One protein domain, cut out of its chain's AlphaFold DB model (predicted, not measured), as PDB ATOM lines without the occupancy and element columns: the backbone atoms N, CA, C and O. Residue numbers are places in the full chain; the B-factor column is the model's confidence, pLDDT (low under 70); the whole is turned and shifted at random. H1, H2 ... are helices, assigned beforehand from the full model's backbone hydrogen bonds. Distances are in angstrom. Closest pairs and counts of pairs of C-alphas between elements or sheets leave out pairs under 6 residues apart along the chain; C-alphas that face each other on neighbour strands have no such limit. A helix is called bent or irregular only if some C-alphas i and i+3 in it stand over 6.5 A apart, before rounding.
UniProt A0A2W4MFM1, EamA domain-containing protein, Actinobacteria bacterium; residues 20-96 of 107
ATOM      1  N   SER A  20      12.611  37.881  85.096       88.44
ATOM      2  CA  SER A  20      12.832  37.947  86.549       88.44
ATOM      3  C   SER A  20      13.903  38.975  86.943       88.44
ATOM      4  O   SER A  20      13.809  39.585  88.005       88.44
ATOM      5  N   GLY A  21      14.893  39.228  86.080       91.25
ATOM      6  CA  GLY A  21      15.929  40.239  86.305       91.25
ATOM      7  C   GLY A  21      15.394  41.660  86.301       91.25
ATOM      8  O   GLY A  21      15.713  42.442  87.195       91.25
ATOM      9  N   TRP A  22      14.534  41.982  85.335       91.19
ATOM     10  CA  TRP A  22      13.871  43.283  85.278       91.19
ATOM     11  C   TRP A  22      12.944  43.508  86.472       91.19
ATOM     12  O   TRP A  22      12.940  44.598  87.043       91.19
ATOM     13  N   LEU A  23      12.223  42.471  86.908       90.19
ATOM     14  CA  LEU A  23      11.395  42.542  88.114       90.19
ATOM     15  C   LEU A  23      12.237  42.800  89.369       90.19
ATOM     16  O   LEU A  23      11.877  43.656  90.175       90.19
ATOM     17  N   LEU A  24      13.381  42.125  89.515       92.44
ATOM     18  CA  LEU A  24      14.312  42.372  90.620       92.44
ATOM     19  C   LEU A  24      14.902  43.785  90.567       92.44
ATOM     20  O   LEU A  24      14.991  44.446  91.600       92.44
ATOM     21  N   ALA A  25      15.266  44.274  89.381       93.75
ATOM     22  CA  ALA A  25      15.787  45.626  89.212       93.75
ATOM     23  C   ALA A  25      14.753  46.690  89.618       93.75
ATOM     24  O   ALA A  25      15.088  47.623  90.348       93.75
ATOM     25  N   LEU A  26      13.489  46.526  89.215       91.19
ATOM     26  CA  LEU A  26      12.391  47.408  89.622       91.19
ATOM     27  C   LEU A  26      12.080  47.292  91.126       91.19
ATOM     28  O   LEU A  26      11.830  48.301  91.785       91.19
ATOM     29  N   ALA A  27      12.140  46.086  91.693       92.00
ATOM     30  CA  ALA A  27      11.902  45.862  93.119       92.00
ATOM     31  C   ALA A  27      13.015  46.435  94.009       92.00
ATOM     32  O   ALA A  27      12.748  46.920  95.104       92.00
ATOM     33  N   LEU A  28      14.273  46.396  93.578       95.88
ATOM     34  CA  LEU A  28      15.382  46.912  94.381       95.88
ATOM     35  C   LEU A  28      15.624  48.404  94.141       95.88
ATOM     36  O   LEU A  28      15.861  49.139  95.095       95.88
ATOM     37  N   GLY A  29      15.537  48.864  92.893       93.75
ATOM     38  CA  GLY A  29      15.827  50.244  92.514       93.75
ATOM     39  C   GLY A  29      14.792  51.241  93.045       93.75
ATOM     40  O   GLY A  29      14.942  51.761  94.151       93.75
ATOM     41  N   PRO A  30      13.737  51.555  92.278       87.56
ATOM     42  CA  PRO A  30      12.765  52.564  92.689       87.56
ATOM     43  C   PRO A  30      12.033  52.189  93.980       87.56
ATOM     44  O   PRO A  30      11.708  53.076  94.764       87.56
ATOM     45  N   GLN A  31      11.804  50.899  94.238       92.75
ATOM     46  CA  GLN A  31      11.051  50.492  95.416       92.75
ATOM     47  C   GLN A  31      11.911  50.496  96.690       92.75
ATOM     48  O   GLN A  31      11.626  51.279  97.586       92.75
ATOM     49  N   VAL A  32      12.968  49.685  96.813       93.69
ATOM     50  CA  VAL A  32      13.762  49.667  98.063       93.69
ATOM     51  C   VAL A  32      14.608  50.933  98.218       93.69
ATOM     52  O   VAL A  32      14.483  51.631  99.225       93.69
ATOM     53  N   ILE A  33      15.448  51.261  97.232       91.69
ATOM     54  CA  ILE A  33      16.359  52.415  97.330       91.69
ATOM     55  C   ILE A  33      15.565  53.726  97.354       91.69
ATOM     56  O   ILE A  33      15.852  54.601  98.173       91.69
ATOM     57  N   GLY A  34      14.532  53.850  96.514       87.19
ATOM     58  CA  GLY A  34      13.679  55.040  96.493       87.19
ATOM     59  C   GLY A  34      12.989  55.298  97.836       87.19
ATOM     60  O   GLY A  34      13.054  56.416  98.351       87.19
ATOM     61  N   TRP A  35      12.417  54.270  98.471       85.06
ATOM     62  CA  TRP A  35      11.804  54.424  99.796       85.06
ATOM     63  C   TRP A  35      12.813  54.757 100.896       85.06
ATOM     64  O   TRP A  35      12.505  55.567 101.772       85.06
ATOM     65  N   MET A  36      14.023  54.192 100.851       88.19
ATOM     66  CA  MET A  36      15.088  54.552 101.795       88.19
ATOM     67  C   MET A  36      15.488  56.027 101.663       88.19
ATOM     68  O   MET A  36      15.628  56.714 102.676       88.19
ATOM     69  N   MET A  37      15.620  56.536 100.432       83.75
ATOM     70  CA  MET A  37      15.908  57.954 100.188       83.75
ATOM     71  C   MET A  37      14.795  58.860 100.716       83.75
ATOM     72  O   MET A  37      15.090  59.834 101.405       83.75
ATOM     73  N   ILE A  38      13.526  58.526 100.452       80.19
ATOM     74  CA  ILE A  38      12.379  59.293 100.960       80.19
ATOM     75  C   ILE A  38      12.374  59.291 102.491       80.19
ATOM     76  O   ILE A  38      12.294  60.355 103.100       80.19
ATOM     77  N   GLY A  39      12.528  58.124 103.124       81.62
ATOM     78  CA  GLY A  39      12.568  58.003 104.584       81.62
ATOM     79  C   GLY A  39      13.727  58.769 105.228       81.62
ATOM     80  O   GLY A  39      13.577  59.308 106.320       81.62
ATOM     81  N   TYR A  40      14.870  58.876 104.545       81.88
ATOM     82  CA  TYR A  40      16.006  59.686 104.990       81.88
ATOM     83  C   TYR A  40      15.775  61.197 104.808       81.88
ATOM     84  O   TYR A  40      16.242  62.002 105.618       81.88
ATOM     85  N   ALA A  41      15.084  61.588 103.740       75.81
ATOM     86  CA  ALA A  41      14.812  62.974 103.378       75.81
ATOM     87  C   ALA A  41      13.705  63.593 104.256       75.81
ATOM     88  O   ALA A  41      13.842  64.718 104.736       75.81
ATOM     89  N   LEU A  42      12.644  62.833 104.530       71.88
ATOM     90  CA  LEU A  42      11.422  63.279 105.209       71.88
ATOM     91  C   LEU A  42      11.643  64.010 106.558       71.88
ATOM     92  O   LEU A  42      10.966  65.007 106.790       71.88
ATOM     93  N   PRO A  43      12.584  63.610 107.442       69.81
ATOM     94  CA  PRO A  43      12.829  64.312 108.707       69.81
ATOM     95  C   PRO A  43      13.609  65.628 108.559       69.81
ATOM     96  O   PRO A  43      13.719  66.378 109.524       69.81
ATOM     97  N   ARG A  44      14.226  65.873 107.395       68.81
ATOM     98  CA  ARG A  44      15.179  66.974 107.168       68.81
ATOM     99  C   ARG A  44      14.637  68.082 106.272       68.81
ATOM    100  O   ARG A  44      15.273  69.126 106.167       68.81
ATOM    101  N   LEU A  45      13.502  67.852 105.621       67.06
ATOM    102  CA  LEU A  45      12.910  68.769 104.656       67.06
ATOM    103  C   LEU A  45      11.593  69.332 105.204       67.06
ATOM    104  O   LEU A  45      10.836  68.598 105.848       67.06
ATOM    105  N   PRO A  46      11.281  70.615 104.951       68.62
ATOM    106  CA  PRO A  46       9.957  71.157 105.220       68.62
ATOM    107  C   PRO A  46       8.900  70.285 104.535       68.62
ATOM    108  O   PRO A  46       9.069  69.897 103.380       68.62
ATOM    109  N   ALA A  47       7.788  69.994 105.218       63.34
ATOM    110  CA  ALA A  47       6.749  69.078 104.722       63.34
ATOM    111  C   ALA A  47       6.258  69.402 103.292       63.34
ATOM    112  O   ALA A  47       5.861  68.505 102.546       63.34
ATOM    113  N   ALA A  48       6.329  70.675 102.895       62.91
ATOM    114  CA  ALA A  48       5.967  71.139 101.564       62.91
ATOM    115  C   ALA A  48       6.934  70.660 100.457       62.91
ATOM    116  O   ALA A  48       6.490  70.321  99.359       62.91
ATOM    117  N   GLU A  49       8.235  70.553 100.739       66.56
ATOM    118  CA  GLU A  49       9.214  70.012  99.787       66.56
ATOM    119  C   GLU A  49       9.016  68.508  99.591       66.56
ATOM    120  O   GLU A  49       9.032  68.018  98.460       66.56
ATOM    121  N   THR A  50       8.727  67.762 100.662       68.88
ATOM    122  CA  THR A  50       8.452  66.328 100.525       68.88
ATOM    123  C   THR A  50       7.148  66.052  99.778       68.88
ATOM    124  O   THR A  50       7.127  65.194  98.897       68.88
ATOM    125  N   ALA A  51       6.076  66.798 100.064       70.31
ATOM    126  CA  ALA A  51       4.826  66.688  99.311       70.31
ATOM    127  C   ALA A  51       5.045  66.963  97.813       70.31
ATOM    128  O   ALA A  51       4.474  66.275  96.967       70.31
ATOM    129  N   THR A  52       5.930  67.912  97.491       71.62
ATOM    130  CA  THR A  52       6.313  68.219  96.111       71.62
ATOM    131  C   THR A  52       7.029  67.056  95.440       71.62
ATOM    132  O   THR A  52       6.639  66.665  94.345       71.62
ATOM    133  N   ILE A  53       8.016  66.444  96.099       76.12
ATOM    134  CA  ILE A  53       8.744  65.282  95.562       76.12
ATOM    135  C   ILE A  53       7.799  64.092  95.329       76.12
ATOM    136  O   ILE A  53       7.847  63.461  94.272       76.12
ATOM    137  N   VAL A  54       6.903  63.810  96.280       74.00
ATOM    138  CA  VAL A  54       5.951  62.688  96.192       74.00
ATOM    139  C   VAL A  54       4.949  62.882  95.055       74.00
ATOM    140  O   VAL A  54       4.575  61.914  94.403       74.00
ATOM    141  N   LEU A  55       4.524  64.118  94.786       74.00
ATOM    142  CA  LEU A  55       3.541  64.423  93.742       74.00
ATOM    143  C   LEU A  55       4.167  64.731  92.378       74.00
ATOM    144  O   LEU A  55       3.513  64.569  91.348       74.00
ATOM    145  N   LEU A  56       5.459  65.048  92.344       78.50
ATOM    146  CA  LEU A  56       6.246  65.028  91.119       78.50
ATOM    147  C   LEU A  56       6.372  63.598  90.571       78.50
ATOM    148  O   LEU A  56       6.374  63.413  89.360       78.50
ATOM    149  N   GLN A  57       6.411  62.583  91.440       83.56
ATOM    150  CA  GLN A  57       6.511  61.178  91.042       83.56
ATOM    151  C   GLN A  57       5.382  60.724  90.087       83.56
ATOM    152  O   GLN A  57       5.711  60.268  88.994       83.56
ATOM    153  N   PRO A  58       4.076  60.877  90.392       79.50
ATOM    154  CA  PRO A  58       3.005  60.513  89.463       79.50
ATOM    155  C   PRO A  58       2.992  61.375  88.194       79.50
ATOM    156  O   PRO A  58       2.675  60.858  87.125       79.50
ATOM    157  N   ALA A  59       3.373  62.654  88.274       82.69
ATOM    158  CA  ALA A  59       3.477  63.511  87.094       82.69
ATOM    159  C   ALA A  59       4.597  63.045  86.152       82.69
ATOM    160  O   ALA A  59       4.378  62.904  84.951       82.69
ATOM    161  N   LEU A  60       5.777  62.739  86.695       83.75
ATOM    162  CA  LEU A  60       6.882  62.170  85.930       83.75
ATOM    163  C   LEU A  60       6.512  60.799  85.371       83.75
ATOM    164  O   LEU A  60       6.776  60.556  84.203       83.75
ATOM    165  N   THR A  61       5.858  59.928  86.145       85.75
ATOM    166  CA  THR A  61       5.363  58.636  85.642       85.75
ATOM    167  C   THR A  61       4.443  58.821  84.439       85.75
ATOM    168  O   THR A  61       4.595  58.114  83.453       85.75
ATOM    169  N   MET A  62       3.530  59.792  84.480       84.00
ATOM    170  CA  MET A  62       2.626  60.088  83.367       84.00
ATOM    171  C   MET A  62       3.371  60.596  82.124       84.00
ATOM    172  O   MET A  62       3.064  60.180  81.009       84.00
ATOM    173  N   VAL A  63       4.363  61.471  82.313       86.44
ATOM    174  CA  VAL A  63       5.213  61.992  81.227       86.44
ATOM    175  C   VAL A  63       6.077  60.884  80.623       86.44
ATOM    176  O   VAL A  63       6.184  60.767  79.408       86.44
ATOM    177  N   TRP A  64       6.681  60.037  81.453       87.38
ATOM    178  CA  TRP A  64       7.474  58.908  80.976       87.38
ATOM    179  C   TRP A  64       6.603  57.836  80.319       87.38
ATOM    180  O   TRP A  64       7.018  57.271  79.314       87.38
ATOM    181  N   GLY A  65       5.389  57.607  80.827       85.94
ATOM    182  CA  GLY A  65       4.371  56.744  80.224       85.94
ATOM    183  C   GLY A  65       4.051  57.153  78.788       85.94
ATOM    184  O   GLY A  65       4.132  56.338  77.870       85.94
ATOM    185  N   SER A  66       3.787  58.444  78.571       85.88
ATOM    186  CA  SER A  66       3.485  58.955  77.233       85.88
ATOM    187  C   SER A  66       4.693  58.950  76.293       85.88
ATOM    188  O   SER A  66       4.530  58.669  75.112       85.88
ATOM    189  N   ILE A  67       5.907  59.219  76.789       90.44
ATOM    190  CA  ILE A  67       7.118  59.259  75.949       90.44
ATOM    191  C   ILE A  67       7.633  57.855  75.602       90.44
ATOM    192  O   ILE A  67       8.019  57.611  74.462       90.44
ATOM    193  N   ILE A  68       7.704  56.950  76.582       91.12
ATOM    194  CA  ILE A  68       8.357  55.638  76.433       91.12
ATOM    195  C   ILE A  68       7.378  54.591  75.896       91.12
ATOM    196  O   ILE A  68       7.772  53.746  75.094       91.12
ATOM    197  N   PHE A  69       6.117  54.639  76.332       87.38
ATOM    198  CA  PHE A  69       5.112  53.616  76.025       87.38
ATOM    199  C   PHE A  69       4.031  54.101  75.046       87.38
ATOM    200  O   PHE A  69       3.109  53.347  74.743       87.38
ATOM    201  N   ASP A  70       4.154  55.335  74.538       83.06
ATOM    202  CA  ASP A  70       3.207  55.980  73.611       83.06
ATOM    203  C   ASP A  70       1.759  55.992  74.148       83.06
ATOM    204  O   ASP A  70       0.767  55.977  73.409       83.06
ATOM    205  N   GLU A  71       1.624  56.001  75.481       86.19
ATOM    206  CA  GLU A  71       0.335  56.087  76.150       86.19
ATOM    207  C   GLU A  71      -0.310  57.444  75.860       86.19
ATOM    208  O   GLU A  71       0.316  58.501  75.970       86.19
ATOM    209  N   ARG A  72      -1.602  57.424  75.521       85.25
ATOM    210  CA  ARG A  72      -2.400  58.636  75.315       85.25
ATOM    211  C   ARG A  72      -3.226  58.914  76.566       85.25
ATOM    212  O   ARG A  72      -4.336  58.384  76.671       85.25
ATOM    213  N   PRO A  73      -2.715  59.712  77.521       79.44
ATOM    214  CA  PRO A  73      -3.467  60.024  78.720       79.44
ATOM    215  C   PRO A  73      -4.783  60.713  78.366       79.44
ATOM    216  O   PRO A  73      -4.843  61.592  77.502       79.44
ATOM    217  N   SER A  74      -5.856  60.314  79.044       88.56
ATOM    218  CA  SER A  74      -7.170  60.909  78.819       88.56
ATOM    219  C   SER A  74      -7.196  62.359  79.311       88.56
ATOM    220  O   SER A  74      -6.487  62.730  80.251       88.56
ATOM    221  N   ALA A  75      -8.073  63.179  78.729       86.31
ATOM    222  CA  ALA A  75      -8.249  64.569  79.150       86.31
ATOM    223  C   ALA A  75      -8.551  64.699  80.657       86.31
ATOM    224  O   ALA A  75      -8.098  65.643  81.302       86.31
ATOM    225  N   LEU A  76      -9.260  63.723  81.238       87.81
ATOM    226  CA  LEU A  76      -9.568  63.700  82.667       87.81
ATOM    227  C   LEU A  76      -8.331  63.396  83.526       87.81
ATOM    228  O   LEU A  76      -8.166  63.998  84.584       87.81
ATOM    229  N   GLN A  77      -7.442  62.506  83.070       81.31
ATOM    230  CA  GLN A  77      -6.181  62.227  83.769       81.31
ATOM    231  C   GLN A  77      -5.279  63.463  83.768       81.31
ATOM    232  O   GLN A  77      -4.701  63.797  84.799       81.31
ATOM    233  N   ILE A  78      -5.195  64.165  82.633       85.06
ATOM    234  CA  ILE A  78      -4.404  65.397  82.513       85.06
ATOM    235  C   ILE A  78      -4.968  66.476  83.442       85.06
ATOM    236  O   ILE A  78      -4.216  67.091  84.194       85.06
ATOM    237  N   ALA A  79      -6.289  66.675  83.446       87.56
ATOM    238  CA  ALA A  79      -6.934  67.639  84.335       87.56
ATOM    239  C   ALA A  79      -6.668  67.322  85.817       87.56
ATOM    240  O   ALA A  79      -6.288  68.211  86.578       87.56
ATOM    241  N   GLY A  80      -6.798  66.053  86.218       84.50
ATOM    242  CA  GLY A  80      -6.477  65.608  87.574       84.50
ATOM    243  C   GLY A  80      -5.013  65.856  87.946       84.50
ATOM    244  O   GLY A  80      -4.738  66.392  89.019       84.50
ATOM    245  N   ALA A  81      -4.078  65.544  87.044       83.69
ATOM    246  CA  ALA A  81      -2.652  65.787  87.252       83.69
ATOM    247  C   ALA A  81      -2.347  67.281  87.450       83.69
ATOM    248  O   ALA A  81      -1.640  67.646  88.386       83.69
ATOM    249  N   VAL A  82      -2.934  68.155  86.624       85.62
ATOM    250  CA  VAL A  82      -2.772  69.614  86.742       85.62
ATOM    251  C   VAL A  82      -3.314  70.135  88.074       85.62
ATOM    252  O   VAL A  82      -2.639  70.925  88.729       85.62
ATOM    253  N   ILE A  83      -4.494  69.680  88.509       86.50
ATOM    254  CA  ILE A  83      -5.095  70.094  89.790       86.50
ATOM    255  C   ILE A  83      -4.184  69.724  90.964       86.50
ATOM    256  O   ILE A  83      -3.928  70.553  91.839       86.50
ATOM    257  N   VAL A  84      -3.668  68.493  90.973       82.12
ATOM    258  CA  VAL A  84      -2.768  68.009  92.024       82.12
ATOM    259  C   VAL A  84      -1.470  68.820  92.045       82.12
ATOM    260  O   VAL A  84      -1.089  69.326  93.098       82.12
ATOM    261  N   LEU A  85      -0.829  69.016  90.888       80.06
ATOM    262  CA  LEU A  85       0.398  69.813  90.773       80.06
ATOM    263  C   LEU A  85       0.193  71.270  91.214       80.06
ATOM    264  O   LEU A  85       1.052  71.834  91.890       80.06
ATOM    265  N   ALA A  86      -0.952  71.871  90.887       82.44
ATOM    266  CA  ALA A  86      -1.283  73.225  91.316       82.44
ATOM    267  C   ALA A  86      -1.450  73.322  92.841       82.44
ATOM    268  O   ALA A  86      -0.894  74.230  93.460       82.44
ATOM    269  N   GLY A  87      -2.159  72.372  93.463       79.31
ATOM    270  CA  GLY A  87      -2.320  72.327  94.922       79.31
ATOM    271  C   GLY A  87      -0.978  72.208  95.652       79.31
ATOM    272  O   GLY A  87      -0.733  72.903  96.637       79.31
ATOM    273  N   VAL A  88      -0.068  71.398  95.113       74.25
ATOM    274  CA  VAL A  88       1.305  71.269  95.614       74.25
ATOM    275  C   VAL A  88       2.073  72.565  95.507       74.25
ATOM    276  O   VAL A  88       2.667  72.993  96.491       74.25
ATOM    277  N   ALA A  89       2.049  73.203  94.338       75.31
ATOM    278  CA  ALA A  89       2.756  74.456  94.118       75.31
ATOM    279  C   ALA A  89       2.276  75.551  95.086       75.31
ATOM    280  O   ALA A  89       3.094  76.300  95.612       75.31
ATOM    281  N   MET A  90       0.974  75.606  95.396       78.50
ATOM    282  CA  MET A  90       0.427  76.535  96.396       78.50
ATOM    283  C   MET A  90       0.927  76.236  97.818       78.50
ATOM    284  O   MET A  90       1.277  77.153  98.562       78.50
ATOM    285  N   VAL A  91       0.994  74.962  98.212       72.12
ATOM    286  CA  VAL A  91       1.512  74.564  99.534       72.12
ATOM    287  C   VAL A  91       3.021  74.816  99.630       72.12
ATOM    288  O   VAL A  91       3.492  75.370 100.621       72.12
ATOM    289  N   ALA A  92       3.772  74.491  98.578       71.19
ATOM    290  CA  ALA A  92       5.200  74.778  98.465       71.19
ATOM    291  C   ALA A  92       5.491  76.281  98.563       71.19
ATOM    292  O   ALA A  92       6.352  76.692  99.336       71.19
ATOM    293  N   ALA A  93       4.722  77.110  97.855       71.75
ATOM    294  CA  ALA A  93       4.870  78.562  97.894       71.75
ATOM    295  C   ALA A  93       4.462  79.180  99.244       71.75
ATOM    296  O   ALA A  93       5.051  80.175  99.660       71.75
ATOM    297  N   SER A  94       3.487  78.601  99.953       67.88
ATOM    298  CA  SER A  94       3.047  79.107 101.264       67.88
ATOM    299  C   SER A  94       3.956  78.686 102.428       67.88
ATOM    300  O   SER A  94       4.034  79.395 103.430       67.88
ATOM    301  N   GLY A  95       4.701  77.583 102.292       59.97
ATOM    302  CA  GLY A  95       5.688  77.127 103.281       59.97
ATOM    303  C   GLY A  95       6.987  77.944 103.331       59.97
ATOM    304  O   GLY A  95       7.700  77.879 104.330       59.97
ATOM    305  N   GLY A  96       7.287  78.742 102.298       51.88
ATOM    306  CA  GLY A  96       8.514  79.549 102.197       51.88
ATOM    307  C   GLY A  96       8.514  80.872 102.979       51.88
ATOM    308  O   GLY A  96       9.507  81.590 102.938       51.88
TER     309      GLY A  96
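This is residues 20 to 96 of the 107 residues of the protein "EamA domain-containing protein" of Actinobacteria bacterium (UniProt A0A2W4MFM1). Three long helices make a loose, flat zigzag: H2 is in the middle, H3 folds back along it as a helical hairpin, and H1 is on the other side of H2, coming close to it only near their link. H1 is bent but runs nearly straight, and its residues 20 to 37 stick out from the rest. The printed part has 77 residues with three named helices, in the order H1, H2, H3, and no named strand; the class is all helix. The whole is loose, with a radius of gyration of the C-alphas of 14.9 A and spans of 44 by 35 by 14 A.

Find C-alpha 47 at (6.749, 69.078, 104.722); from there H2, residues 47 to 68, runs 31.4 A to C-alpha 68. H3, residues 75 to 95, is 30.6 A long and ends at C-alpha 95, (5.688, 77.127, 103.281). Go back to C-alpha 20 at (12.832, 37.947, 86.549) for H1, residues 20 to 41, assigned as one helix by its hydrogen bonds but bent: C-alphas 27 and 30 are 6.8 A apart. Its arms are H1a, residues 20 to 27, 10.3 A, and H1b, residues 30 to 41, 15.1 A.

H2 and H3 touch and form a helical hairpin, at a shallow tilt of 27 degrees, opposite ways; their closest C-alphas, of Ala 48 and Ala 92, are 4.8 A apart. H1b and H2 are close but not clearly touching, their closest C-alphas, of Ala 41 and Thr 50, being 7.7 A apart; they run opposite ways at a shallow tilt of 23 degrees. H1a and H1b stand at a shallow tilt of 17 degrees. H1a is apart from H2 and H3, and H1b is apart from H3. Along the backbone, each O i to N i+4 pair is within hydrogen-bond range in H1a, H1b and H3; in H2 it is 16 of 18.

The C-alphas of Ser 20 and Ser 94, the two farthest apart, are 44.8 A apart. The printed part has no cut; the link from H1 to H2 is tight and that from H2 to H3 short. Look for pLDDT under 70 at residues 43 to 50 and 94 to 96; the mean of the printed part is 81.2.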